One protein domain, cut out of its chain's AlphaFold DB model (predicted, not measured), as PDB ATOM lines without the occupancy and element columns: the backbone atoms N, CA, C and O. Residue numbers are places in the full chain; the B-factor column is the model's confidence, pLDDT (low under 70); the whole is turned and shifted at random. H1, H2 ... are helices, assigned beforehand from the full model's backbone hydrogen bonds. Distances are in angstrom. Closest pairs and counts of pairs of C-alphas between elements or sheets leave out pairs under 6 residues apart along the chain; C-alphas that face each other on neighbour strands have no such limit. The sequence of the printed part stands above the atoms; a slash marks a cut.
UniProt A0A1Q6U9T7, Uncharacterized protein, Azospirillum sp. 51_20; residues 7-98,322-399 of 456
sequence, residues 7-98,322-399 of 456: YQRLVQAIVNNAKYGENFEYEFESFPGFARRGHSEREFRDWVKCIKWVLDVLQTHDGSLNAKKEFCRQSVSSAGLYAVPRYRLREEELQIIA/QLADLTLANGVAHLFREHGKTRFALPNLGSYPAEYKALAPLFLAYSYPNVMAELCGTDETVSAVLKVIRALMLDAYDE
ATOM      1  N   TYR A   7      37.398 -21.611 -17.493       96.75
ATOM      2  CA  TYR A   7      37.705 -20.905 -18.736       96.75
ATOM      3  C   TYR A   7      38.368 -21.835 -19.753       96.75
ATOM      4  O   TYR A   7      37.867 -21.987 -20.863       96.75
ATOM      5  N   GLN A   8      39.429 -22.543 -19.348       96.12
ATOM      6  CA  GLN A   8      40.089 -23.525 -20.212       96.12
ATOM      7  C   GLN A   8      39.134 -24.658 -20.608       96.12
ATOM      8  O   GLN A   8      39.128 -25.075 -21.762       96.12
ATOM      9  N   ARG A   9      38.287 -25.128 -19.680       96.25
ATOM     10  CA  ARG A   9      37.263 -26.147 -19.967       96.25
ATOM     11  C   ARG A   9      36.276 -25.704 -21.040       96.25
ATOM     12  O   ARG A   9      35.918 -26.521 -21.881       96.25
ATOM     13  N   LEU A  10      35.828 -24.449 -21.004       97.44
ATOM     14  CA  LEU A  10      34.910 -23.921 -22.013       97.44
ATOM     15  C   LEU A  10      35.582 -23.849 -23.387       97.44
ATOM     16  O   LEU A  10      35.006 -24.316 -24.364       97.44
ATOM     17  N   VAL A  11      36.823 -23.352 -23.451       97.19
ATOM     18  CA  VAL A  11      37.592 -23.324 -24.706       97.19
ATOM     19  C   VAL A  11      37.796 -24.736 -25.255       97.19
ATOM     20  O   VAL A  11      37.525 -24.970 -26.426       97.19
ATOM     21  N   GLN A  12      38.201 -25.693 -24.417       96.19
ATOM     22  CA  GLN A  12      38.362 -27.094 -24.822       96.19
ATOM     23  C   GLN A  12      37.063 -27.700 -25.351       96.19
ATOM     24  O   GLN A  12      37.085 -28.374 -26.375       96.19
ATOM     25  N   ALA A  13      35.935 -27.455 -24.679       95.62
ATOM     26  CA  ALA A  13      34.640 -27.939 -25.140       95.62
ATOM     27  C   ALA A  13      34.305 -27.379 -26.530       95.62
ATOM     28  O   ALA A  13      33.915 -28.144 -27.407       95.62
ATOM     29  N   ILE A  14      34.529 -26.080 -26.750       96.12
ATOM     30  CA  ILE A  14      34.257 -25.431 -28.038       96.12
ATOM     31  C   ILE A  14      35.184 -25.939 -29.142       96.12
ATOM     32  O   ILE A  14      34.701 -26.302 -30.212       96.12
ATOM     33  N   VAL A  15      36.487 -26.045 -28.880       95.00
ATOM     34  CA  VAL A  15      37.462 -26.572 -29.849       95.00
ATOM     35  C   VAL A  15      37.130 -28.020 -30.229       95.00
ATOM     36  O   VAL A  15      37.062 -28.345 -31.412       95.00
ATOM     37  N   ASN A  16      36.833 -28.883 -29.252       92.62
ATOM     38  CA  ASN A  16      36.521 -30.297 -29.501       92.62
ATOM     39  C   ASN A  16      35.215 -30.502 -30.284       92.62
ATOM     40  O   ASN A  16      35.064 -31.487 -31.014       92.62
ATOM     41  N   ASN A  17      34.274 -29.574 -30.128       91.38
ATOM     42  CA  ASN A  17      32.967 -29.621 -30.767       91.38
ATOM     43  C   ASN A  17      32.877 -28.759 -32.032       91.38
ATOM     44  O   ASN A  17      31.814 -28.721 -32.644       91.38
ATOM     45  N   ALA A  18      33.967 -28.116 -32.468       86.19
ATOM     46  CA  ALA A  18      33.978 -27.265 -33.662       86.19
ATOM     47  C   ALA A  18      33.478 -28.004 -34.920       86.19
ATOM     48  O   ALA A  18      32.796 -27.429 -35.764       86.19
ATOM     49  N   LYS A  19      33.722 -29.320 -34.996       77.50
ATOM     50  CA  LYS A  19      33.234 -30.209 -36.065       77.50
ATOM     51  C   LYS A  19      31.705 -30.317 -36.173       77.50
ATOM     52  O   LYS A  19      31.212 -30.767 -37.199       77.50
ATOM     53  N   TYR A  20      30.962 -29.953 -35.127       76.19
ATOM     54  CA  TYR A  20      29.496 -29.984 -35.112       76.19
ATOM     55  C   TYR A  20      28.866 -28.669 -35.609       76.19
ATOM     56  O   TYR A  20      27.642 -28.556 -35.642       76.19
ATOM     57  N   GLY A  21      29.686 -27.699 -36.033       69.25
ATOM     58  CA  GLY A  21      29.240 -26.428 -36.599       69.25
ATOM     59  C   GLY A  21      28.823 -25.383 -35.559       69.25
ATOM     60  O   GLY A  21      28.814 -25.620 -34.348       69.25
ATOM     61  N   GLU A  22      28.474 -24.189 -36.041       67.12
ATOM     62  CA  GLU A  22      28.216 -23.003 -35.206       67.12
ATOM     63  C   GLU A  22      26.982 -23.126 -34.298       67.12
ATOM     64  O   GLU A  22      26.933 -22.485 -33.245       67.12
ATOM     65  N   ASN A  23      26.032 -23.992 -34.660       71.44
ATOM     66  CA  ASN A  23      24.749 -24.166 -33.969       71.44
ATOM     67  C   ASN A  23      24.837 -25.002 -32.685       71.44
ATOM     68  O   ASN A  23      23.829 -25.177 -32.008       71.44
ATOM     69  N   PHE A  24      26.013 -25.532 -32.330       79.94
ATOM     70  CA  PHE A  24      26.166 -26.229 -31.055       79.94
ATOM     71  C   PHE A  24      26.008 -25.233 -29.895       79.94
ATOM     72  O   PHE A  24      26.794 -24.280 -29.763       79.94
ATOM     73  N   GLU A  25      24.986 -25.448 -29.069       83.88
ATOM     74  CA  GLU A  25      24.675 -24.608 -27.916       83.88
ATOM     75  C   GLU A  25      25.471 -25.037 -26.681       83.88
ATOM     76  O   GLU A  25      25.742 -26.216 -26.449       83.88
ATOM     77  N   TYR A  26      25.872 -24.049 -25.884       91.88
ATOM     78  CA  TYR A  26      26.550 -24.257 -24.612       91.88
ATOM     79  C   TYR A  26      25.678 -23.642 -23.527       91.88
ATOM     80  O   TYR A  26      25.447 -22.434 -23.538       91.88
ATOM     81  N   GLU A  27      25.209 -24.471 -22.602       93.00
ATOM     82  CA  GLU A  27      24.364 -24.042 -21.488       93.00
ATOM     83  C   GLU A  27      25.215 -23.606 -20.293       93.00
ATOM     84  O   GLU A  27      26.233 -24.229 -19.969       93.00
ATOM     85  N   PHE A  28      24.797 -22.545 -19.608       94.69
ATOM     86  CA  PHE A  28      25.524 -21.979 -18.470       94.69
ATOM     87  C   PHE A  28      25.618 -22.966 -17.295       94.69
ATOM     88  O   PHE A  28      26.660 -23.090 -16.645       94.69
ATOM     89  N   GLU A  29      24.560 -23.745 -17.088       93.88
ATOM     90  CA  GLU A  29      24.404 -24.790 -16.079       93.88
ATOM     91  C   GLU A  29      25.432 -25.915 -16.251       93.88
ATOM     92  O   GLU A  29      25.906 -26.487 -15.266       93.88
ATOM     93  N   SER A  30      25.856 -26.180 -17.494       93.69
ATOM     94  CA  SER A  30      26.895 -27.168 -17.814       93.69
ATOM     95  C   SER A  30      28.304 -26.713 -17.400       93.69
ATOM     96  O   SER A  30      29.231 -27.525 -17.296       93.69
ATOM     97  N   PHE A  31      28.484 -25.422 -17.092       95.69
ATOM     98  CA  PHE A  31      29.754 -24.828 -16.669       95.69
ATOM     99  C   PHE A  31      29.629 -24.106 -15.313       95.69
ATOM    100  O   PHE A  31      29.969 -22.924 -15.199       95.69
ATOM    101  N   PRO A  32      29.297 -24.818 -14.213       94.94
ATOM    102  CA  PRO A  32      28.986 -24.206 -12.913       94.94
ATOM    103  C   PRO A  32      30.166 -23.447 -12.277       94.94
ATOM    104  O   PRO A  32      30.007 -22.723 -11.297       94.94
ATOM    105  N   GLY A  33      31.380 -23.603 -12.820       95.00
ATOM    106  CA  GLY A  33      32.540 -22.807 -12.423       95.00
ATOM    107  C   GLY A  33      32.412 -21.316 -12.751       95.00
ATOM    108  O   GLY A  33      32.993 -20.516 -12.022       95.00
ATOM    109  N   PHE A  34      31.643 -20.936 -13.777       96.75
ATOM    110  CA  PHE A  34      31.368 -19.530 -14.088       96.75
ATOM    111  C   PHE A  34      30.467 -18.897 -13.024       96.75
ATOM    112  O   PHE A  34      30.846 -17.879 -12.442       96.75
ATOM    113  N   ALA A  35      29.352 -19.553 -12.682       95.50
ATOM    114  CA  ALA A  35      28.457 -19.121 -11.606       95.50
ATOM    115  C   ALA A  35      29.186 -19.015 -10.255       95.50
ATOM    116  O   ALA A  35      29.075 -18.007  -9.564       95.50
ATOM    117  N   ARG A  36      30.032 -20.000  -9.907       95.00
ATOM    118  CA  ARG A  36      30.855 -19.955  -8.677       95.00
ATOM    119  C   ARG A  36      31.853 -18.796  -8.628       95.00
ATOM    120  O   ARG A  36      32.295 -18.429  -7.548       95.00
ATOM    121  N   ARG A  37      32.228 -18.239  -9.782       94.31
ATOM    122  CA  ARG A  37      33.074 -17.040  -9.902       94.31
ATOM    123  C   ARG A  37      32.250 -15.754 -10.062       94.31
ATOM    124  O   ARG A  37      32.811 -14.691 -10.318       94.31
ATOM    125  N   GLY A  38      30.927 -15.849  -9.929       95.56
ATOM    126  CA  GLY A  38      29.978 -14.739  -9.980       95.56
ATOM    127  C   GLY A  38      29.607 -14.260 -11.383       95.56
ATOM    128  O   GLY A  38      28.988 -13.203 -11.492       95.56
ATOM    129  N   HIS A  39      30.010 -14.961 -12.448       96.25
ATOM    130  CA  HIS A  39      29.598 -14.587 -13.807       96.25
ATOM    131  C   HIS A  39      28.091 -14.755 -13.957       96.25
ATOM    132  O   HIS A  39      27.517 -15.719 -13.455       96.25
ATOM    133  N   SER A  40      27.472 -13.829 -14.674       95.50
ATOM    134  CA  SER A  40      26.097 -13.950 -15.149       95.50
ATOM    135  C   SER A  40      26.018 -14.854 -16.383       95.50
ATOM    136  O   SER A  40      27.002 -15.052 -17.100       95.50
ATOM    137  N   GLU A  41      24.820 -15.352 -16.686       95.62
ATOM    138  CA  GLU A  41      24.564 -16.092 -17.926       95.62
ATOM    139  C   GLU A  41      24.891 -15.243 -19.168       95.62
ATOM    140  O   GLU A  41      25.454 -15.735 -20.145       95.62
ATOM    141  N   ARG A  42      24.611 -13.936 -19.115       94.19
ATOM    142  CA  ARG A  42      24.954 -12.997 -20.188       94.19
ATOM    143  C   ARG A  42      26.461 -12.952 -20.448       94.19
ATOM    144  O   ARG A  42      26.871 -13.077 -21.597       94.19
ATOM    145  N   GLU A  43      27.273 -12.810 -19.400       94.69
ATOM    146  CA  GLU A  43      28.738 -12.823 -19.524       94.69
ATOM    147  C   GLU A  43      29.241 -14.169 -20.054       94.69
ATOM    148  O   GLU A  43      30.156 -14.210 -20.874       94.69
ATOM    149  N   PHE A  44      28.628 -15.280 -19.637       96.44
ATOM    150  CA  PHE A  44      28.946 -16.594 -20.188       96.44
ATOM    151  C   PHE A  44      28.638 -16.690 -21.692       96.44
ATOM    152  O   PHE A  44      29.435 -17.241 -22.450       96.44
ATOM    153  N   ARG A  45      27.529 -16.105 -22.159       94.31
ATOM    154  CA  ARG A  45      27.218 -16.038 -23.595       94.31
ATOM    155  C   ARG A  45      28.246 -15.201 -24.366       94.31
ATOM    156  O   ARG A  45      28.631 -15.607 -25.460       94.31
ATOM    157  N   ASP A  46      28.733 -14.090 -23.806       94.69
ATOM    158  CA  ASP A  46      29.834 -13.317 -24.411       94.69
ATOM    159  C   ASP A  46      31.134 -14.133 -24.476       94.69
ATOM    160  O   ASP A  46      31.829 -14.101 -25.490       94.69
ATOM    161  N   TRP A  47      31.434 -14.932 -23.446       96.38
ATOM    162  CA  TRP A  47      32.542 -15.891 -23.470       96.38
ATOM    163  C   TRP A  47      32.420 -16.884 -24.630       96.38
ATOM    164  O   TRP A  47      33.366 -17.033 -25.402       96.38
ATOM    165  N   VAL A  48      31.265 -17.539 -24.789       95.56
ATOM    166  CA  VAL A  48      31.026 -18.502 -25.880       95.56
ATOM    167  C   VAL A  48      31.181 -17.836 -27.248       95.56
ATOM    168  O   VAL A  48      31.879 -18.373 -28.109       95.56
ATOM    169  N   LYS A  49      30.574 -16.657 -27.445       94.44
ATOM    170  CA  LYS A  49      30.681 -15.887 -28.694       94.44
ATOM    171  C   LYS A  49      32.126 -15.520 -29.011       94.44
ATOM    172  O   LYS A  49      32.581 -15.763 -30.123       94.44
ATOM    173  N   CYS A  50      32.851 -14.985 -28.031       96.31
ATOM    174  CA  CYS A  50      34.239 -14.573 -28.197       96.31
ATOM    175  C   CYS A  50      35.132 -15.766 -28.560       96.31
ATOM    176  O   CYS A  50      35.923 -15.667 -29.492       96.31
ATOM    177  N   ILE A  51      34.961 -16.916 -27.895       96.44
ATOM    178  CA  ILE A  51      35.721 -18.139 -28.195       96.44
ATOM    179  C   ILE A  51      35.435 -18.636 -29.615       96.44
ATOM    180  O   ILE A  51      36.382 -18.941 -30.336       96.44
ATOM    181  N   LYS A  52      34.159 -18.714 -30.024       94.56
ATOM    182  CA  LYS A  52      33.779 -19.146 -31.380       94.56
ATOM    183  C   LYS A  52      34.357 -18.213 -32.445       94.56
ATOM    184  O   LYS A  52      34.974 -18.691 -33.386       94.56
ATOM    185  N   TRP A  53      34.218 -16.903 -32.253       95.12
ATOM    186  CA  TRP A  53      34.751 -15.900 -33.173       95.12
ATOM    187  C   TRP A  53      36.280 -15.955 -33.279       95.12
ATOM    188  O   TRP A  53      36.820 -15.996 -34.379       95.12
ATOM    189  N   VAL A  54      36.996 -16.025 -32.151       96.44
ATOM    190  CA  VAL A  54      38.459 -16.170 -32.165       96.44
ATOM    191  C   VAL A  54      38.873 -17.469 -32.855       96.44
ATOM    192  O   VAL A  54      39.825 -17.465 -33.630       96.44
ATOM    193  N   LEU A  55      38.182 -18.581 -32.587       95.94
ATOM    194  CA  LEU A  55      38.478 -19.863 -33.222       95.94
ATOM    195  C   LEU A  55      38.272 -19.805 -34.741       95.94
ATOM    196  O   LEU A  55      39.131 -20.300 -35.467       95.94
ATOM    197  N   ASP A  56      37.195 -19.168 -35.204       93.94
ATOM    198  CA  ASP A  56      36.947 -18.932 -36.628       93.94
ATOM    199  C   ASP A  56      38.095 -18.136 -37.260       93.94
ATOM    200  O   ASP A  56      38.730 -18.622 -38.191       93.94
ATOM    201  N   VAL A  57      38.485 -16.996 -36.675       95.62
ATOM    202  CA  VAL A  57      39.631 -16.207 -37.164       95.62
ATOM    203  C   VAL A  57      40.914 -17.039 -37.206       95.62
ATOM    204  O   VAL A  57      41.699 -16.940 -38.152       95.62
ATOM    205  N   LEU A  58      41.161 -17.880 -36.195       95.50
ATOM    206  CA  LEU A  58      42.338 -18.748 -36.181       95.50
ATOM    207  C   LEU A  58      42.332 -19.781 -37.317       95.50
ATOM    208  O   LEU A  58      43.418 -20.188 -37.741       95.50
ATOM    209  N   GLN A  59      41.159 -20.183 -37.808       93.38
ATOM    210  CA  GLN A  59      40.985 -21.162 -38.882       93.38
ATOM    211  C   GLN A  59      40.923 -20.527 -40.277       93.38
ATOM    212  O   GLN A  59      41.411 -21.137 -41.225       93.38
ATOM    213  N   THR A  60      40.353 -19.327 -40.405       92.81
ATOM    214  CA  THR A  60      40.013 -18.717 -41.701       92.81
ATOM    215  C   THR A  60      40.917 -17.558 -42.105       92.81
ATOM    216  O   THR A  60      41.088 -17.313 -43.297       92.81
ATOM    217  N   HIS A  61      41.510 -16.838 -41.149       93.81
ATOM    218  CA  HIS A  61      42.412 -15.733 -41.458       93.81
ATOM    219  C   HIS A  61      43.811 -16.263 -41.786       93.81
ATOM    220  O   HIS A  61      44.328 -17.152 -41.108       93.81
ATOM    221  N   ASP A  62      44.462 -15.703 -42.800       90.88
ATOM    222  CA  ASP A  62      45.818 -16.102 -43.165       90.88
ATOM    223  C   ASP A  62      46.877 -15.462 -42.256       90.88
ATOM    224  O   ASP A  62      46.675 -14.428 -41.617       90.88
ATOM    225  N   GLY A  63      48.055 -16.083 -42.209       91.94
ATOM    226  CA  GLY A  63      49.229 -15.535 -41.534       91.94
ATOM    227  C   GLY A  63      49.502 -16.096 -40.138       91.94
ATOM    228  O   GLY A  63      48.891 -17.059 -39.666       91.94
ATOM    229  N   SER A  64      50.510 -15.509 -39.488       91.94
ATOM    230  CA  SER A  64      51.004 -15.965 -38.187       91.94
ATOM    231  C   SER A  64      49.982 -15.738 -37.068       91.94
ATOM    232  O   SER A  64      49.088 -14.898 -37.173       91.94
ATOM    233  N   LEU A  65      50.159 -16.424 -35.935       91.06
ATOM    234  CA  LEU A  65      49.332 -16.201 -34.746       91.06
ATOM    235  C   LEU A  65      49.339 -14.732 -34.288       91.06
ATOM    236  O   LEU A  65      48.324 -14.234 -33.812       91.06
ATOM    237  N   ASN A  66      50.457 -14.021 -34.461       88.44
ATOM    238  CA  ASN A  66      50.531 -12.597 -34.137       88.44
ATOM    239  C   ASN A  66      49.707 -11.736 -35.104       88.44
ATOM    240  O   ASN A  66      49.059 -10.802 -34.643       88.44
ATOM    241  N   ALA A  67      49.681 -12.066 -36.400       90.38
ATOM    242  CA  ALA A  67      48.829 -11.375 -37.372       90.38
ATOM    243  C   ALA A  67      47.338 -11.590 -37.055       90.38
ATOM    244  O   ALA A  67      46.574 -10.635 -36.986       90.38
ATOM    245  N   LYS A  68      46.953 -12.831 -36.736       94.69
ATOM    246  CA  LYS A  68      45.590 -13.198 -36.309       94.69
ATOM    247  C   LYS A  68      45.168 -12.500 -35.015       94.69
ATOM    248  O   LYS A  68      44.056 -11.985 -34.914       94.69
ATOM    249  N   LYS A  69      46.071 -12.453 -34.026       92.44
ATOM    250  CA  LYS A  69      45.882 -11.713 -32.769       92.44
ATOM    251  C   LYS A  69      45.625 -10.234 -33.047       92.44
ATOM    252  O   LYS A  69      44.680  -9.677 -32.503       92.44
ATOM    253  N   GLU A  70      46.447  -9.615 -33.888       90.19
ATOM    254  CA  GLU A  70      46.314  -8.200 -34.241       90.19
ATOM    255  C   GLU A  70      45.004  -7.916 -34.985       90.19
ATOM    256  O   GLU A  70      44.287  -6.985 -34.626       90.19
ATOM    257  N   PHE A  71      44.621  -8.779 -35.931       94.19
ATOM    258  CA  PHE A  71      43.318  -8.700 -36.589       94.19
ATOM    259  C   PHE A  71      42.167  -8.722 -35.575       94.19
ATOM    260  O   PHE A  71      41.269  -7.882 -35.646       94.19
ATOM    261  N   CYS A  72      42.204  -9.629 -34.590       94.44
ATOM    262  CA  CYS A  72      41.187  -9.679 -33.537       94.44
ATOM    263  C   CYS A  72      41.142  -8.376 -32.726       94.44
ATOM    264  O   CYS A  72      40.061  -7.842 -32.495       94.44
ATOM    265  N   ARG A  73      42.294  -7.826 -32.322       91.19
ATOM    266  CA  ARG A  73      42.352  -6.556 -31.568       91.19
ATOM    267  C   ARG A  73      41.706  -5.404 -32.343       91.19
ATOM    268  O   ARG A  73      40.948  -4.630 -31.769       91.19
ATOM    269  N   GLN A  74      41.943  -5.336 -33.652       90.31
ATOM    270  CA  GLN A  74      41.410  -4.284 -34.525       90.31
ATOM    271  C   GLN A  74      39.920  -4.452 -34.862       90.31
ATOM    272  O   GLN A  74      39.255  -3.471 -35.188       90.31
ATOM    273  N   SER A  75      39.387  -5.674 -34.790       92.75
ATOM    274  CA  SER A  75      38.020  -6.005 -35.222       92.75
ATOM    275  C   SER A  75      37.083  -6.438 -34.091       92.75
ATOM    276  O   SER A  75      35.932  -6.783 -34.353       92.75
ATOM    277  N   VAL A  76      37.521  -6.380 -32.827       91.56
ATOM    278  CA  VAL A  76      36.723  -6.811 -31.662       91.56
ATOM    279  C   VAL A  76      35.383  -6.076 -31.538       91.56
ATOM    280  O   VAL A  76      34.396  -6.662 -31.100       91.56
ATOM    281  N   SER A  77      35.304  -4.816 -31.979       86.94
ATOM    282  CA  SER A  77      34.055  -4.039 -32.017       86.94
ATOM    283  C   SER A  77      33.013  -4.631 -32.973       86.94
ATOM    284  O   SER A  77      31.814  -4.475 -32.750       86.94
ATOM    285  N   SER A  78      33.459  -5.358 -33.999       85.12
ATOM    286  CA  SER A  78      32.613  -6.052 -34.971       85.12
ATOM    287  C   SER A  78      32.221  -7.465 -34.524       85.12
ATOM    288  O   SER A  78      31.404  -8.101 -35.181       85.12
ATOM    289  N   ALA A  79      32.757  -7.964 -33.403       84.94
ATOM    290  CA  ALA A  79      32.528  -9.333 -32.930       84.94
ATOM    291  C   ALA A  79      31.156  -9.547 -32.248       84.94
ATOM    292  O   ALA A  79      30.869 -10.641 -31.758       84.94
ATOM    293  N   GLY A  80      30.303  -8.517 -32.168       84.38
ATOM    294  CA  GLY A  80      28.953  -8.623 -31.589       84.38
ATOM    295  C   GLY A  80      28.928  -8.978 -30.093       84.38
ATOM    296  O   GLY A  80      27.934  -9.526 -29.596       84.38
ATOM    297  N   LEU A  81      30.029  -8.701 -29.388       86.25
ATOM    298  CA  LEU A  81      30.181  -8.885 -27.945       86.25
ATOM    299  C   LEU A  81      29.562  -7.698 -27.208       86.25
ATOM    300  O   LEU A  81      29.727  -6.556 -27.636       86.25
ATOM    301  N   TYR A  82      28.886  -7.940 -26.082       85.69
ATOM    302  CA  TYR A  82      28.481  -6.823 -25.224       85.69
ATOM    303  C   TYR A  82      29.668  -6.258 -24.438       85.69
ATOM    304  O   TYR A  82      29.800  -5.044 -24.295       85.69
ATOM    305  N   ALA A  83      30.544  -7.138 -23.957       87.62
ATOM    306  CA  ALA A  83      31.820  -6.778 -23.363       87.62
ATOM    307  C   ALA A  83      32.878  -7.834 -23.698       87.62
ATOM    308  O   ALA A  83      32.561  -9.012 -23.883       87.62
ATOM    309  N   VAL A  84      34.149  -7.423 -23.734       91.06
ATOM    310  CA  VAL A  84      35.260  -8.379 -23.791       91.06
ATOM    311  C   VAL A  84      35.227  -9.227 -22.512       91.06
ATOM    312  O   VAL A  84      35.201  -8.655 -21.415       91.06
ATOM    313  N   PRO A  85      35.222 -10.568 -22.615       91.75
ATOM    314  CA  PRO A  85      35.172 -11.428 -21.442       91.75
ATOM    315  C   PRO A  85      36.361 -11.194 -20.507       91.75
ATOM    316  O   PRO A  85      37.459 -10.936 -20.978       91.75
ATOM    317  N   ARG A  86      36.168 -11.310 -19.187       91.50
ATOM    318  CA  ARG A  86      37.226 -11.100 -18.177       91.50
ATOM    319  C   ARG A  86      37.380 -12.321 -17.273       91.50
ATOM    320  O   ARG A  86      36.394 -12.979 -16.926       91.50
ATOM    321  N   TYR A  87      38.606 -12.617 -16.845       92.69
ATOM    322  CA  TYR A  87      38.821 -13.596 -15.778       92.69
ATOM    323  C   TYR A  87      38.374 -13.012 -14.436       92.69
ATOM    324  O   TYR A  87      38.653 -11.859 -14.127       92.69
ATOM    325  N   ARG A  88      37.718 -13.827 -13.608       91.56
ATOM    326  CA  ARG A  88      37.455 -13.511 -12.197       91.56
ATOM    327  C   ARG A  88      38.250 -14.478 -11.342       91.56
ATOM    328  O   ARG A  88      37.809 -15.606 -11.091       91.56
ATOM    329  N   LEU A  89      39.468 -14.060 -11.016       88.94
ATOM    330  CA  LEU A  89      40.406 -14.845 -10.224       88.94
ATOM    331  C   LEU A  89      39.941 -14.909  -8.772       88.94
ATOM    332  O   LEU A  89      39.346 -13.969  -8.249       88.94
ATOM    333  N   ARG A  90      40.188 -16.048  -8.135       87.38
ATOM    334  CA  ARG A  90      39.973 -16.233  -6.699       87.38
ATOM    335  C   ARG A  90      41.212 -15.767  -5.944       87.38
ATOM    336  O   ARG A  90      42.303 -15.766  -6.504       87.38
ATOM    337  N   GLU A  91      41.056 -15.444  -4.665       85.19
ATOM    338  CA  GLU A  91      42.179 -14.997  -3.830       85.19
ATOM    339  C   GLU A  91      43.345 -15.999  -3.849       85.19
ATOM    340  O   GLU A  91      44.487 -15.620  -4.077       85.19
ATOM    341  N   GLU A  92      43.053 -17.299  -3.752       86.75
ATOM    342  CA  GLU A  92      44.061 -18.365  -3.861       86.75
ATOM    343  C   GLU A  92      44.859 -18.325  -5.181       86.75
ATOM    344  O   GLU A  92      46.041 -18.646  -5.201       86.75
ATOM    345  N   GLU A  93      44.246 -17.882  -6.281       90.12
ATOM    346  CA  GLU A  93      44.888 -17.778  -7.598       90.12
ATOM    347  C   GLU A  93      45.770 -16.532  -7.695       90.12
ATOM    348  O   GLU A  93      46.850 -16.589  -8.281       90.12
ATOM    349  N   LEU A  94      45.362 -15.429  -7.060       87.94
ATOM    350  CA  LEU A  94      46.192 -14.231  -6.928       87.94
ATOM    351  C   LEU A  94      47.435 -14.507  -6.071       87.94
ATOM    352  O   LEU A  94      48.529 -14.058  -6.414       87.94
ATOM    353  N   GLN A  95      47.292 -15.295  -5.000       86.06
ATOM    354  CA  GLN A  95      48.421 -15.723  -4.170       86.06
ATOM    355  C   GLN A  95      49.395 -16.628  -4.938       86.06
ATOM    356  O   GLN A  95      50.606 -16.482  -4.785       86.06
ATOM    357  N   ILE A  96      48.895 -17.507  -5.819       89.94
ATOM    358  CA  ILE A  96      49.748 -18.304  -6.716       89.94
ATOM    359  C   ILE A  96      50.590 -17.394  -7.625       89.94
ATOM    360  O   ILE A  96      51.794 -17.609  -7.753       89.94
ATOM    361  N   ILE A  97      49.991 -16.354  -8.213       90.88
ATOM    362  CA  ILE A  97      50.700 -15.405  -9.090       90.88
ATOM    363  C   ILE A  97      51.757 -14.614  -8.305       90.88
ATOM    364  O   ILE A  97      52.896 -14.490  -8.754       90.88
ATOM    365  N   ALA A  98      51.419 -14.137  -7.105       87.81
ATOM    366  CA  ALA A  98      52.364 -13.435  -6.235       87.81
ATOM    367  C   ALA A  98      53.524 -14.343  -5.785       87.81
ATOM    368  O   ALA A  98      54.673 -13.903  -5.707       87.81
ATOM    369  N   GLN A 322      49.337  -7.919 -16.706       86.31
ATOM    370  CA  GLN A 322      50.535  -8.410 -17.383       86.31
ATOM    371  C   GLN A 322      51.446  -9.212 -16.447       86.31
ATOM    372  O   GLN A 322      52.102 -10.142 -16.908       86.31
ATOM    373  N   LEU A 323      51.445  -8.936 -15.137       87.12
ATOM    374  CA  LEU A 323      52.232  -9.707 -14.174       87.12
ATOM    375  C   LEU A 323      51.943 -11.214 -14.235       87.12
ATOM    376  O   LEU A 323      52.871 -12.021 -14.172       87.12
ATOM    377  N   ALA A 324      50.677 -11.610 -14.375       90.06
ATOM    378  CA  ALA A 324      50.302 -13.020 -14.459       90.06
ATOM    379  C   ALA A 324      50.892 -13.693 -15.702       90.06
ATOM    380  O   ALA A 324      51.401 -14.808 -15.625       90.06
ATOM    381  N   ASP A 325      50.863 -12.997 -16.839       90.75
ATOM    382  CA  ASP A 325      51.430 -13.481 -18.096       90.75
ATOM    383  C   ASP A 325      52.955 -13.607 -18.004       90.75
ATOM    384  O   ASP A 325      53.549 -14.601 -18.438       90.75
ATOM    385  N   LEU A 326      53.593 -12.610 -17.390       88.38
ATOM    386  CA  LEU A 326      55.037 -12.559 -17.214       88.38
ATOM    387  C   LEU A 326      55.539 -13.606 -16.218       88.38
ATOM    388  O   LEU A 326      56.602 -14.176 -16.436       88.38
ATOM    389  N   THR A 327      54.788 -13.903 -15.163       90.56
ATOM    390  CA  THR A 327      55.143 -14.944 -14.192       90.56
ATOM    391  C   THR A 327      54.783 -16.332 -14.721       90.56
ATOM    392  O   THR A 327      55.668 -17.111 -15.065       90.56
ATOM    393  N   LEU A 328      53.494 -16.642 -14.863       92.69
ATOM    394  CA  LEU A 328      53.002 -18.009 -15.047       92.69
ATOM    395  C   LEU A 328      53.219 -18.596 -16.443       92.69
ATOM    396  O   LEU A 328      53.141 -19.810 -16.599       92.69
ATOM    397  N   ALA A 329      53.444 -17.794 -17.478       89.44
ATOM    398  CA  ALA A 329      53.619 -18.342 -18.825       89.44
ATOM    399  C   ALA A 329      54.921 -17.920 -19.493       89.44
ATOM    400  O   ALA A 329      55.320 -18.557 -20.468       89.44
ATOM    401  N   ASN A 330      55.592 -16.882 -18.994       87.94
ATOM    402  CA  ASN A 330      56.802 -16.354 -19.607       87.94
ATOM    403  C   ASN A 330      58.031 -16.474 -18.691       87.94
ATOM    404  O   ASN A 330      58.635 -17.541 -18.647       87.94
ATOM    405  N   GLY A 331      58.422 -15.411 -17.987       86.56
ATOM    406  CA  GLY A 331      59.633 -15.304 -17.169       86.56
ATOM    407  C   GLY A 331      59.926 -16.540 -16.320       86.56
ATOM    408  O   GLY A 331      60.946 -17.193 -16.530       86.56
ATOM    409  N   VAL A 332      59.006 -16.898 -15.421       89.00
ATOM    410  CA  VAL A 332      59.202 -18.037 -14.510       89.00
ATOM    411  C   VAL A 332      59.010 -19.365 -15.227       89.00
ATOM    412  O   VAL A 332      59.803 -20.275 -15.023       89.00
ATOM    413  N   ALA A 333      58.012 -19.477 -16.107       89.31
ATOM    414  CA  ALA A 333      57.753 -20.708 -16.855       89.31
ATOM    415  C   ALA A 333      58.987 -21.199 -17.632       89.31
ATOM    416  O   ALA A 333      59.270 -22.396 -17.638       89.31
ATOM    417  N   HIS A 334      59.760 -20.284 -18.230       86.44
ATOM    418  CA  HIS A 334      60.971 -20.636 -18.976       86.44
ATOM    419  C   HIS A 334      62.023 -21.349 -18.117       86.44
ATOM    420  O   HIS A 334      62.696 -22.232 -18.636       86.44
ATOM    421  N   LEU A 335      62.106 -21.067 -16.813       86.06
ATOM    422  CA  LEU A 335      63.054 -21.725 -15.901       86.06
ATOM    423  C   LEU A 335      62.842 -23.246 -15.794       86.06
ATOM    424  O   LEU A 335      63.769 -23.971 -15.436       86.06
ATOM    425  N   PHE A 336      61.631 -23.719 -16.107       86.62
ATOM    426  CA  PHE A 336      61.216 -25.124 -16.046       86.62
ATOM    427  C   PHE A 336      61.227 -25.822 -17.411       86.62
ATOM    428  O   PHE A 336      60.867 -26.996 -17.504       86.62
ATOM    429  N   ARG A 337      61.587 -25.113 -18.483       81.62
ATOM    430  CA  ARG A 337      61.622 -25.688 -19.829       81.62
ATOM    431  C   ARG A 337      62.905 -26.474 -20.041       81.62
ATOM    432  O   ARG A 337      63.964 -26.090 -19.547       81.62
ATOM    433  N   GLU A 338      62.796 -27.565 -20.796       70.06
ATOM    434  CA  GLU A 338      63.941 -28.320 -21.328       70.06
ATOM    435  C   GLU A 338      65.046 -28.642 -20.288       70.06
ATOM    436  O   GLU A 338      66.235 -28.521 -20.590       70.06
ATOM    437  N   HIS A 339      64.662 -29.050 -19.063       56.59
ATOM    438  CA  HIS A 339      65.551 -29.314 -17.914       56.59
ATOM    439  C   HIS A 339      66.933 -29.874 -18.309       56.59
ATOM    440  O   HIS A 339      67.065 -31.039 -18.692       56.59
ATOM    441  N   GLY A 340      67.968 -29.034 -18.194       48.22
ATOM    442  CA  GLY A 340      69.372 -29.405 -18.395       48.22
ATOM    443  C   GLY A 340      69.817 -29.610 -19.847       48.22
ATOM    444  O   GLY A 340      70.906 -30.140 -20.056       48.22
ATOM    445  N   LYS A 341      69.007 -29.230 -20.845       53.88
ATOM    446  CA  LYS A 341      69.319 -29.442 -22.272       53.88
ATOM    447  C   LYS A 341      69.614 -28.155 -23.046       53.88
ATOM    448  O   LYS A 341      70.348 -28.219 -24.028       53.88
ATOM    449  N   THR A 342      69.094 -27.003 -22.616       55.69
ATOM    450  CA  THR A 342      69.272 -25.705 -23.297       55.69
ATOM    451  C   THR A 342      69.254 -24.509 -22.326       55.69
ATOM    452  O   THR A 342      69.087 -24.653 -21.115       55.69
ATOM    453  N   ARG A 343      69.432 -23.317 -22.911       60.72
ATOM    454  CA  ARG A 343      69.525 -21.941 -22.389       60.72
ATOM    455  C   ARG A 343      68.762 -21.546 -21.109       60.72
ATOM    456  O   ARG A 343      69.161 -20.567 -20.488       60.72
ATOM    457  N   PHE A 344      67.681 -22.226 -20.727       61.53
ATOM    458  CA  PHE A 344      66.720 -21.708 -19.740       61.53
ATOM    459  C   PHE A 344      66.752 -22.385 -18.361       61.53
ATOM    460  O   PHE A 344      66.248 -21.812 -17.395       61.53
ATOM    461  N   ALA A 345      67.330 -23.582 -18.245       63.06
ATOM    462  CA  ALA A 345      67.115 -24.435 -17.079       63.06
ATOM    463  C   ALA A 345      67.977 -24.042 -15.866       63.06
ATOM    464  O   ALA A 345      69.205 -23.991 -15.950       63.06
ATOM    465  N   LEU A 346      67.339 -23.866 -14.702       72.00
ATOM    466  CA  LEU A 346      68.044 -23.957 -13.421       72.00
ATOM    467  C   LEU A 346      68.420 -25.426 -13.165       72.00
ATOM    468  O   LEU A 346      67.532 -26.290 -13.209       72.00
ATOM    469  N   PRO A 347      69.701 -25.746 -12.895       64.31
ATOM    470  CA  PRO A 347      70.098 -27.104 -12.542       64.31
ATOM    471  C   PRO A 347      69.286 -27.604 -11.343       64.31
ATOM    472  O   PRO A 347      69.149 -26.901 -10.346       64.31
ATOM    473  N   ASN A 348      68.761 -28.828 -11.434       70.31
ATOM    474  CA  ASN A 348      67.978 -29.493 -10.381       70.31
ATOM    475  C   ASN A 348      66.606 -28.876 -10.065       70.31
ATOM    476  O   ASN A 348      65.999 -29.235  -9.053       70.31
ATOM    477  N   LEU A 349      66.079 -27.996 -10.919       75.69
ATOM    478  CA  LEU A 349      64.693 -27.567 -10.778       75.69
ATOM    479  C   LEU A 349      63.753 -28.744 -11.092       75.69
ATOM    480  O   LEU A 349      63.932 -29.428 -12.098       75.69
ATOM    481  N   GLY A 350      62.783 -29.008 -10.211       80.06
ATOM    482  CA  GLY A 350      61.767 -30.046 -10.413       80.06
ATOM    483  C   GLY A 350      60.760 -29.679 -11.508       80.06
ATOM    484  O   GLY A 350      60.892 -28.662 -12.175       80.06
ATOM    485  N   SER A 351      59.711 -30.483 -11.680       87.19
ATOM    486  CA  SER A 351      58.672 -30.207 -12.681       87.19
ATOM    487  C   SER A 351      57.925 -28.895 -12.422       87.19
ATOM    488  O   SER A 351      57.728 -28.521 -11.266       87.19
ATOM    489  N   TYR A 352      57.393 -28.280 -13.484       91.00
ATOM    490  CA  TYR A 352      56.539 -27.095 -13.365       91.00
ATOM    491  C   TYR A 352      55.395 -27.308 -12.343       91.00
ATOM    492  O   TYR A 352      54.680 -28.308 -12.473       91.00
ATOM    493  N   PRO A 353      55.216 -26.442 -11.323       92.06
ATOM    494  CA  PRO A 353      54.262 -26.673 -10.233       92.06
ATOM    495  C   PRO A 353      52.819 -26.886 -10.700       92.06
ATOM    496  O   PRO A 353      52.354 -26.259 -11.652       92.06
ATOM    497  N   ALA A 354      52.084 -27.772 -10.022       92.06
ATOM    498  CA  ALA A 354      50.725 -28.150 -10.417       92.06
ATOM    499  C   ALA A 354      49.739 -26.972 -10.332       92.06
ATOM    500  O   ALA A 354      48.892 -26.809 -11.212       92.06
ATOM    501  N   GLU A 355      49.878 -26.126  -9.311       91.19
ATOM    502  CA  GLU A 355      49.127 -24.880  -9.175       91.19
ATOM    503  C   GLU A 355      49.414 -23.898 -10.321       91.19
ATOM    504  O   GLU A 355      48.491 -23.249 -10.814       91.19
ATOM    505  N   TYR A 356      50.655 -23.848 -10.818       94.25
ATOM    506  CA  TYR A 356      51.011 -23.000 -11.955       94.25
ATOM    507  C   TYR A 356      50.430 -23.576 -13.246       94.25
ATOM    508  O   TYR A 356      49.817 -22.838 -14.015       94.25
ATOM    509  N   LYS A 357      50.517 -24.901 -13.454       93.62
ATOM    510  CA  LYS A 357      49.909 -25.596 -14.607       93.62
ATOM    511  C   LYS A 357      48.409 -25.340 -14.736       93.62
ATOM    512  O   LYS A 357      47.896 -25.287 -15.848       93.62
ATOM    513  N   ALA A 358      47.705 -25.204 -13.613       91.62
ATOM    514  CA  ALA A 358      46.271 -24.938 -13.614       91.62
ATOM    515  C   ALA A 358      45.926 -23.544 -14.166       91.62
ATOM    516  O   ALA A 358      44.860 -23.382 -14.755       91.62
ATOM    517  N   LEU A 359      46.806 -22.552 -13.986       94.19
ATOM    518  CA  LEU A 359      46.548 -21.150 -14.331       94.19
ATOM    519  C   LEU A 359      47.286 -20.673 -15.583       94.19
ATOM    520  O   LEU A 359      46.732 -19.876 -16.335       94.19
ATOM    521  N   ALA A 360      48.500 -21.161 -15.829       94.88
ATOM    522  CA  ALA A 360      49.380 -20.706 -16.904       94.88
ATOM    523  C   ALA A 360      48.716 -20.640 -18.296       94.88
ATOM    524  O   ALA A 360      48.907 -19.629 -18.974       94.88
ATOM    525  N   PRO A 361      47.862 -21.604 -18.713       94.88
ATOM    526  CA  PRO A 361      47.188 -21.528 -20.010       94.88
ATOM    527  C   PRO A 361      46.280 -20.305 -20.190       94.88
ATOM    528  O   PRO A 361      45.964 -19.941 -21.317       94.88
ATOM    529  N   LEU A 362      45.847 -19.664 -19.101       94.81
ATOM    530  CA  LEU A 362      45.011 -18.464 -19.156       94.81
ATOM    531  C   LEU A 362      45.803 -17.191 -19.481       94.81
ATOM    532  O   LEU A 362      45.223 -16.232 -19.993       94.81
ATOM    533  N   PHE A 363      47.105 -17.171 -19.192       93.44
ATOM    534  CA  PHE A 363      47.934 -15.966 -19.162       93.44
ATOM    535  C   PHE A 363      49.018 -15.993 -20.244       93.44
ATOM    536  O   PHE A 363      50.209 -15.931 -19.965       93.44
ATOM    537  N   LEU A 364      48.603 -16.134 -21.505       89.50
ATOM    538  CA  LEU A 364      49.506 -16.368 -22.636       89.50
ATOM    539  C   LEU A 364      49.820 -15.140 -23.491       89.50
ATOM    540  O   LEU A 364      50.448 -15.290 -24.544       89.50
ATOM    541  N   ALA A 365      49.442 -13.926 -23.074       87.31
ATOM    542  CA  ALA A 365      49.711 -12.737 -23.886       87.31
ATOM    543  C   ALA A 365      51.202 -12.615 -24.214       87.31
ATOM    544  O   ALA A 365      51.542 -12.347 -25.367       87.31
ATOM    545  N   TYR A 366      52.070 -12.947 -23.249       83.25
ATOM    546  CA  TYR A 366      53.522 -12.858 -23.380       83.25
ATOM    547  C   TYR A 366      54.258 -14.165 -23.703       83.25
ATOM    548  O   TYR A 366      55.485 -14.172 -23.749       83.25
ATOM    549  N   SER A 367      53.547 -15.269 -23.940       86.81
ATOM    550  CA  SER A 367      54.171 -16.573 -24.203       86.81
ATOM    551  C   SER A 367      53.625 -17.244 -25.458       86.81
ATOM    552  O   SER A 367      52.706 -16.737 -26.104       86.81
ATOM    553  N   TYR A 368      54.217 -18.369 -25.839       86.69
ATOM    554  CA  TYR A 368      53.845 -19.116 -27.036       86.69
ATOM    555  C   TYR A 368      53.000 -20.348 -26.673       86.69
ATOM    556  O   TYR A 368      53.259 -20.976 -25.645       86.69
ATOM    557  N   PRO A 369      52.007 -20.726 -27.504       91.31
ATOM    558  CA  PRO A 369      51.161 -21.898 -27.256       91.31
ATOM    559  C   PRO A 369      51.931 -23.196 -26.973       91.31
ATOM    560  O   PRO A 369      51.580 -23.925 -26.047       91.31
ATOM    561  N   ASN A 370      53.024 -23.443 -27.698       90.06
ATOM    562  CA  ASN A 370      53.862 -24.632 -27.526       90.06
ATOM    563  C   ASN A 370      54.499 -24.728 -26.126       90.06
ATOM    564  O   ASN A 370      54.725 -25.829 -25.634       90.06
ATOM    565  N   VAL A 371      54.728 -23.601 -25.437       89.31
ATOM    566  CA  VAL A 371      55.220 -23.603 -24.046       89.31
ATOM    567  C   VAL A 371      54.187 -24.229 -23.105       89.31
ATOM    568  O   VAL A 371      54.541 -24.942 -22.168       89.31
ATOM    569  N   MET A 372      52.892 -24.008 -23.353       92.50
ATOM    570  CA  MET A 372      51.827 -24.623 -22.552       92.50
ATOM    571  C   MET A 372      51.592 -26.083 -22.909       92.50
ATOM    572  O   MET A 372      51.262 -26.868 -22.018       92.50
ATOM    573  N   ALA A 373      51.788 -26.458 -24.171       91.69
ATOM    574  CA  ALA A 373      51.799 -27.861 -24.563       91.69
ATOM    575  C   ALA A 373      52.916 -28.613 -23.821       91.69
ATOM    576  O   ALA A 373      52.640 -29.616 -23.164       91.69
ATOM    577  N   GLU A 374      54.137 -28.066 -23.822       90.12
ATOM    578  CA  GLU A 374      55.304 -28.625 -23.128       90.12
ATOM    579  C   GLU A 374      55.077 -28.743 -21.610       90.12
ATOM    580  O   GLU A 374      55.189 -29.827 -21.036       90.12
ATOM    581  N   LEU A 375      54.748 -27.635 -20.937       90.50
ATOM    582  CA  LEU A 375      54.739 -27.591 -19.470       90.50
ATOM    583  C   LEU A 375      53.437 -28.116 -18.851       90.50
ATOM    584  O   LEU A 375      53.448 -28.712 -17.764       90.50
ATOM    585  N   CYS A 376      52.307 -27.886 -19.518       92.50
ATOM    586  CA  CYS A 376      50.975 -28.123 -18.959       92.50
ATOM    587  C   CYS A 376      50.222 -29.273 -19.642       92.50
ATOM    588  O   CYS A 376      49.255 -29.769 -19.061       92.50
ATOM    589  N   GLY A 377      50.653 -29.710 -20.832       92.31
ATOM    590  CA  GLY A 377      49.905 -30.656 -21.664       92.31
ATOM    591  C   GLY A 377      48.640 -30.044 -22.276       92.31
ATOM    592  O   GLY A 377      47.700 -30.770 -22.598       92.31
ATOM    593  N   THR A 378      48.572 -28.713 -22.377       94.06
ATOM    594  CA  THR A 378      47.427 -28.026 -22.984       94.06
ATOM    595  C   THR A 378      47.557 -28.051 -24.501       94.06
ATOM    596  O   THR A 378      48.593 -27.670 -25.031       94.06
ATOM    597  N   ASP A 379      46.486 -28.448 -25.187       95.12
ATOM    598  CA  ASP A 379      46.392 -28.397 -26.647       95.12
ATOM    599  C   ASP A 379      46.781 -27.012 -27.213       95.12
ATOM    600  O   ASP A 379      46.448 -25.963 -26.642       95.12
ATOM    601  N   GLU A 380      47.514 -26.996 -28.329       95.31
ATOM    602  CA  GLU A 380      48.040 -25.754 -28.905       95.31
ATOM    603  C   GLU A 380      46.941 -24.870 -29.501       95.31
ATOM    604  O   GLU A 380      47.029 -23.646 -29.388       95.31
ATOM    605  N   THR A 381      45.874 -25.449 -30.065       95.81
ATOM    606  CA  THR A 381      44.722 -24.681 -30.560       95.81
ATOM    607  C   THR A 381      43.973 -24.034 -29.400       95.81
ATOM    608  O   THR A 381      43.686 -22.837 -29.442       95.81
ATOM    609  N   VAL A 382      43.735 -24.777 -28.316       96.88
ATOM    610  CA  VAL A 382      43.157 -24.235 -27.072       96.88
ATOM    611  C   VAL A 382      44.015 -23.093 -26.524       96.88
ATOM    612  O   VAL A 382      43.491 -22.039 -26.158       96.88
ATOM    613  N   SER A 383      45.334 -23.273 -26.501       96.12
ATOM    614  CA  SER A 383      46.285 -22.261 -26.031       96.12
ATOM    615  C   SER A 383      46.313 -21.025 -26.938       96.12
ATOM    616  O   SER A 383      46.391 -19.901 -26.443       96.12
ATOM    617  N   ALA A 384      46.199 -21.196 -28.258       96.50
ATOM    618  CA  ALA A 384      46.120 -20.094 -29.214       96.50
ATOM    619  C   ALA A 384      44.844 -19.259 -29.022       96.50
ATOM    620  O   ALA A 384      44.924 -18.030 -28.980       96.50
ATOM    621  N   VAL A 385      43.691 -19.909 -28.823       97.12
ATOM    622  CA  VAL A 385      42.427 -19.223 -28.513       97.12
ATOM    623  C   VAL A 385      42.547 -18.433 -27.208       97.12
ATOM    624  O   VAL A 385      42.253 -17.237 -27.181       97.12
ATOM    625  N   LEU A 386      43.040 -19.065 -26.135       96.75
ATOM    626  CA  LEU A 386      43.242 -18.401 -24.841       96.75
ATOM    627  C   LEU A 386      44.212 -17.216 -24.944       96.75
ATOM    628  O   LEU A 386      43.948 -16.170 -24.355       96.75
ATOM    629  N   LYS A 387      45.292 -17.335 -25.730       94.88
ATOM    630  CA  LYS A 387      46.244 -16.240 -25.979       94.88
ATOM    631  C   LYS A 387      45.576 -15.030 -26.627       94.88
ATOM    632  O   LYS A 387      45.816 -13.907 -26.188       94.88
ATOM    633  N   VAL A 388      44.765 -15.239 -27.666       95.19
ATOM    634  CA  VAL A 388      44.090 -14.134 -28.363       95.19
ATOM    635  C   VAL A 388      43.064 -13.473 -27.447       95.19
ATOM    636  O   VAL A 388      43.098 -12.257 -27.291       95.19
ATOM    637  N   ILE A 389      42.229 -14.257 -26.758       95.69
ATOM    638  CA  ILE A 389      41.258 -13.720 -25.791       95.69
ATOM    639  C   ILE A 389      41.973 -12.938 -24.681       95.69
ATOM    640  O   ILE A 389      41.540 -11.845 -24.317       95.69
ATOM    641  N   ARG A 390      43.096 -13.451 -24.166       93.75
ATOM    642  CA  ARG A 390      43.891 -12.759 -23.148       93.75
ATOM    643  C   ARG A 390      44.468 -11.435 -23.654       93.75
ATOM    644  O   ARG A 390      44.498 -10.474 -22.894       93.75
ATOM    645  N   ALA A 391      44.885 -11.346 -24.916       91.06
ATOM    646  CA  ALA A 391      45.329 -10.075 -25.490       91.06
ATOM    647  C   ALA A 391      44.192  -9.038 -25.519       91.06
ATOM    648  O   ALA A 391      44.388  -7.914 -25.067       91.06
ATOM    649  N   LEU A 392      42.987  -9.446 -25.937       91.81
ATOM    650  CA  LEU A 392      41.797  -8.585 -25.902       91.81
ATOM    651  C   LEU A 392      41.448  -8.148 -24.473       91.81
ATOM    652  O   LEU A 392      41.053  -7.006 -24.252       91.81
ATOM    653  N   MET A 393      41.605  -9.042 -23.491       91.12
ATOM    654  CA  MET A 393      41.417  -8.705 -22.077       91.12
ATOM    655  C   MET A 393      42.376  -7.624 -21.611       91.12
ATOM    656  O   MET A 393      41.940  -6.725 -20.905       91.12
ATOM    657  N   LEU A 394      43.659  -7.719 -21.967       86.38
ATOM    658  CA  LEU A 394      44.650  -6.718 -21.574       86.38
ATOM    659  C   LEU A 394      44.310  -5.348 -22.173       86.38
ATOM    660  O   LEU A 394      44.302  -4.369 -21.435       86.38
ATOM    661  N   ASP A 395      43.897  -5.293 -23.442       84.31
ATOM    662  CA  ASP A 395      43.425  -4.043 -24.057       84.31
ATOM    663  C   ASP A 395      42.184  -3.482 -23.335       84.31
ATOM    664  O   ASP A 395      42.069  -2.280 -23.095       84.31
ATOM    665  N   ALA A 396      41.253  -4.355 -22.937       83.19
ATOM    666  CA  ALA A 396      40.054  -3.962 -22.198       83.19
ATOM    667  C   ALA A 396      40.333  -3.576 -20.732       83.19
ATOM    668  O   ALA A 396      39.537  -2.854 -20.130       83.19
ATOM    669  N   TYR A 397      41.408  -4.092 -20.133       75.88
ATOM    670  CA  TYR A 397      41.878  -3.786 -18.777       75.88
ATOM    671  C   TYR A 397      42.609  -2.459 -18.690       75.88
ATOM    672  O   TYR A 397      42.598  -1.827 -17.634       75.88
ATOM    673  N   ASP A 398      43.207  -2.039 -19.797       69.31
ATOM    674  CA  ASP A 398      43.779  -0.710 -19.913       69.31
ATOM    675  C   ASP A 398      42.680   0.369 -19.931       69.31
ATOM    676  O   ASP A 398      42.999   1.544 -19.808       69.31
ATOM    677  N   GLU A 399      41.391   0.003 -20.039       60.31
ATOM    678  CA  GLU A 399      40.223   0.905 -19.937       60.31
ATOM    679  C   GLU A 399      40.327   2.149 -20.846       60.31
ATOM    680  O   GLU A 399      39.806   3.221 -20.543       60.31
TER     681      GLU A 399
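Overview. This is residues 7 to 98 and 322 to 399 of the 456 residues of an uncharacterized protein of Azospirillum sp. 51_20 (UniProt A0A1Q6U9T7). Look for helix H9 in the core, with crossed helices packed round it: H1, H3 and H4 on one side, H7 and H8 on the other, with H6 and then H5 beyond H7. The short H2 lies at the edge near H1 and H3, and the loop of residues 335 to 353 reaches out at the far end of the longest axis. The printed part has 170 residues with nine named helices, H1 to H9 in chain order, and no named strand; its class is all helix. It is compact, with a radius of gyration of the C-alphas of 16.2 A and spans of 49 by 38 by 34 A.

Along the chain. Find C-alpha 41 at (24.564, -16.092, -17.926); from there H3, the longest helix, runs 28.5 A to residue 60. Before it come H1, residues 7 to 20, 20.4 A long from C-alpha 7 at (37.705, -20.905, -18.736), and H2, residues 32 to 36. After it come H4, residues 65 to 78, 19.6 A long, and H5, residues 91 to 98. Past the cut you meet H6, residues 322 to 334, 16.2 A long; H7, residues 354 to 362, 14.2 A; and H8, residues 369 to 376. H9, residues 380 to 397, runs 25.0 A to C-alpha 397 at (41.878, -3.786, -18.777).

Arrangement. Start at Leu 55 of H3, whose C-alpha is 6.2 A from that of Val 385, the closest pair of H3 and H9; these helices touch at a steep tilt of 58 degrees, opposite ways. H9 and H7 are the hubs, touching five helices each. H4 touches H9, closest at the C-alphas of Lys 69 and Val 388, 5.3 A apart. H1 touches H9, with C-alphas 12 and 382 closest at 6.0 A. On to H8: it touches H9 about perpendicular, at 74 degrees, with C-alphas 369 and 383 closest at 5.0 A. H7 and H8 form a helical hairpin at a shallow tilt of 16 degrees, closest at C-alphas 357 and 376, 5.1 A apart. H6 touches H7, closest at C-alphas 328 and 360, 4.9 A, and H5 touches H6, closest at C-alphas 97 and 324, 5.9 A. H2 is close to H3 but not clearly touching, with C-alphas 34 and 44 closest at 7.2 A. H3 and H7 are apart. In H2, H3, H5, H8 and H9 every O i to N i+4 pair is within hydrogen-bond range, against 8 of 10 in H1 and in H4, 5 of 9 in H6, and 2 of 5 in H7, which has 3 of 6 O i to N i+3 pairs within range.

Size, cuts and confidence. The two C-alphas farthest apart, those of Asn 23 and Pro 347, are 50.2 A apart. Residues 99 to 321 are not printed, and C-alphas 98 and 322 are 12.4 A apart across the cut. The links H1 to H2, H4 to H5 and H6 to H7 are long. The pLDDT is under 70 at residues 21 to 22, 339 to 345, 347 and 398 to 399.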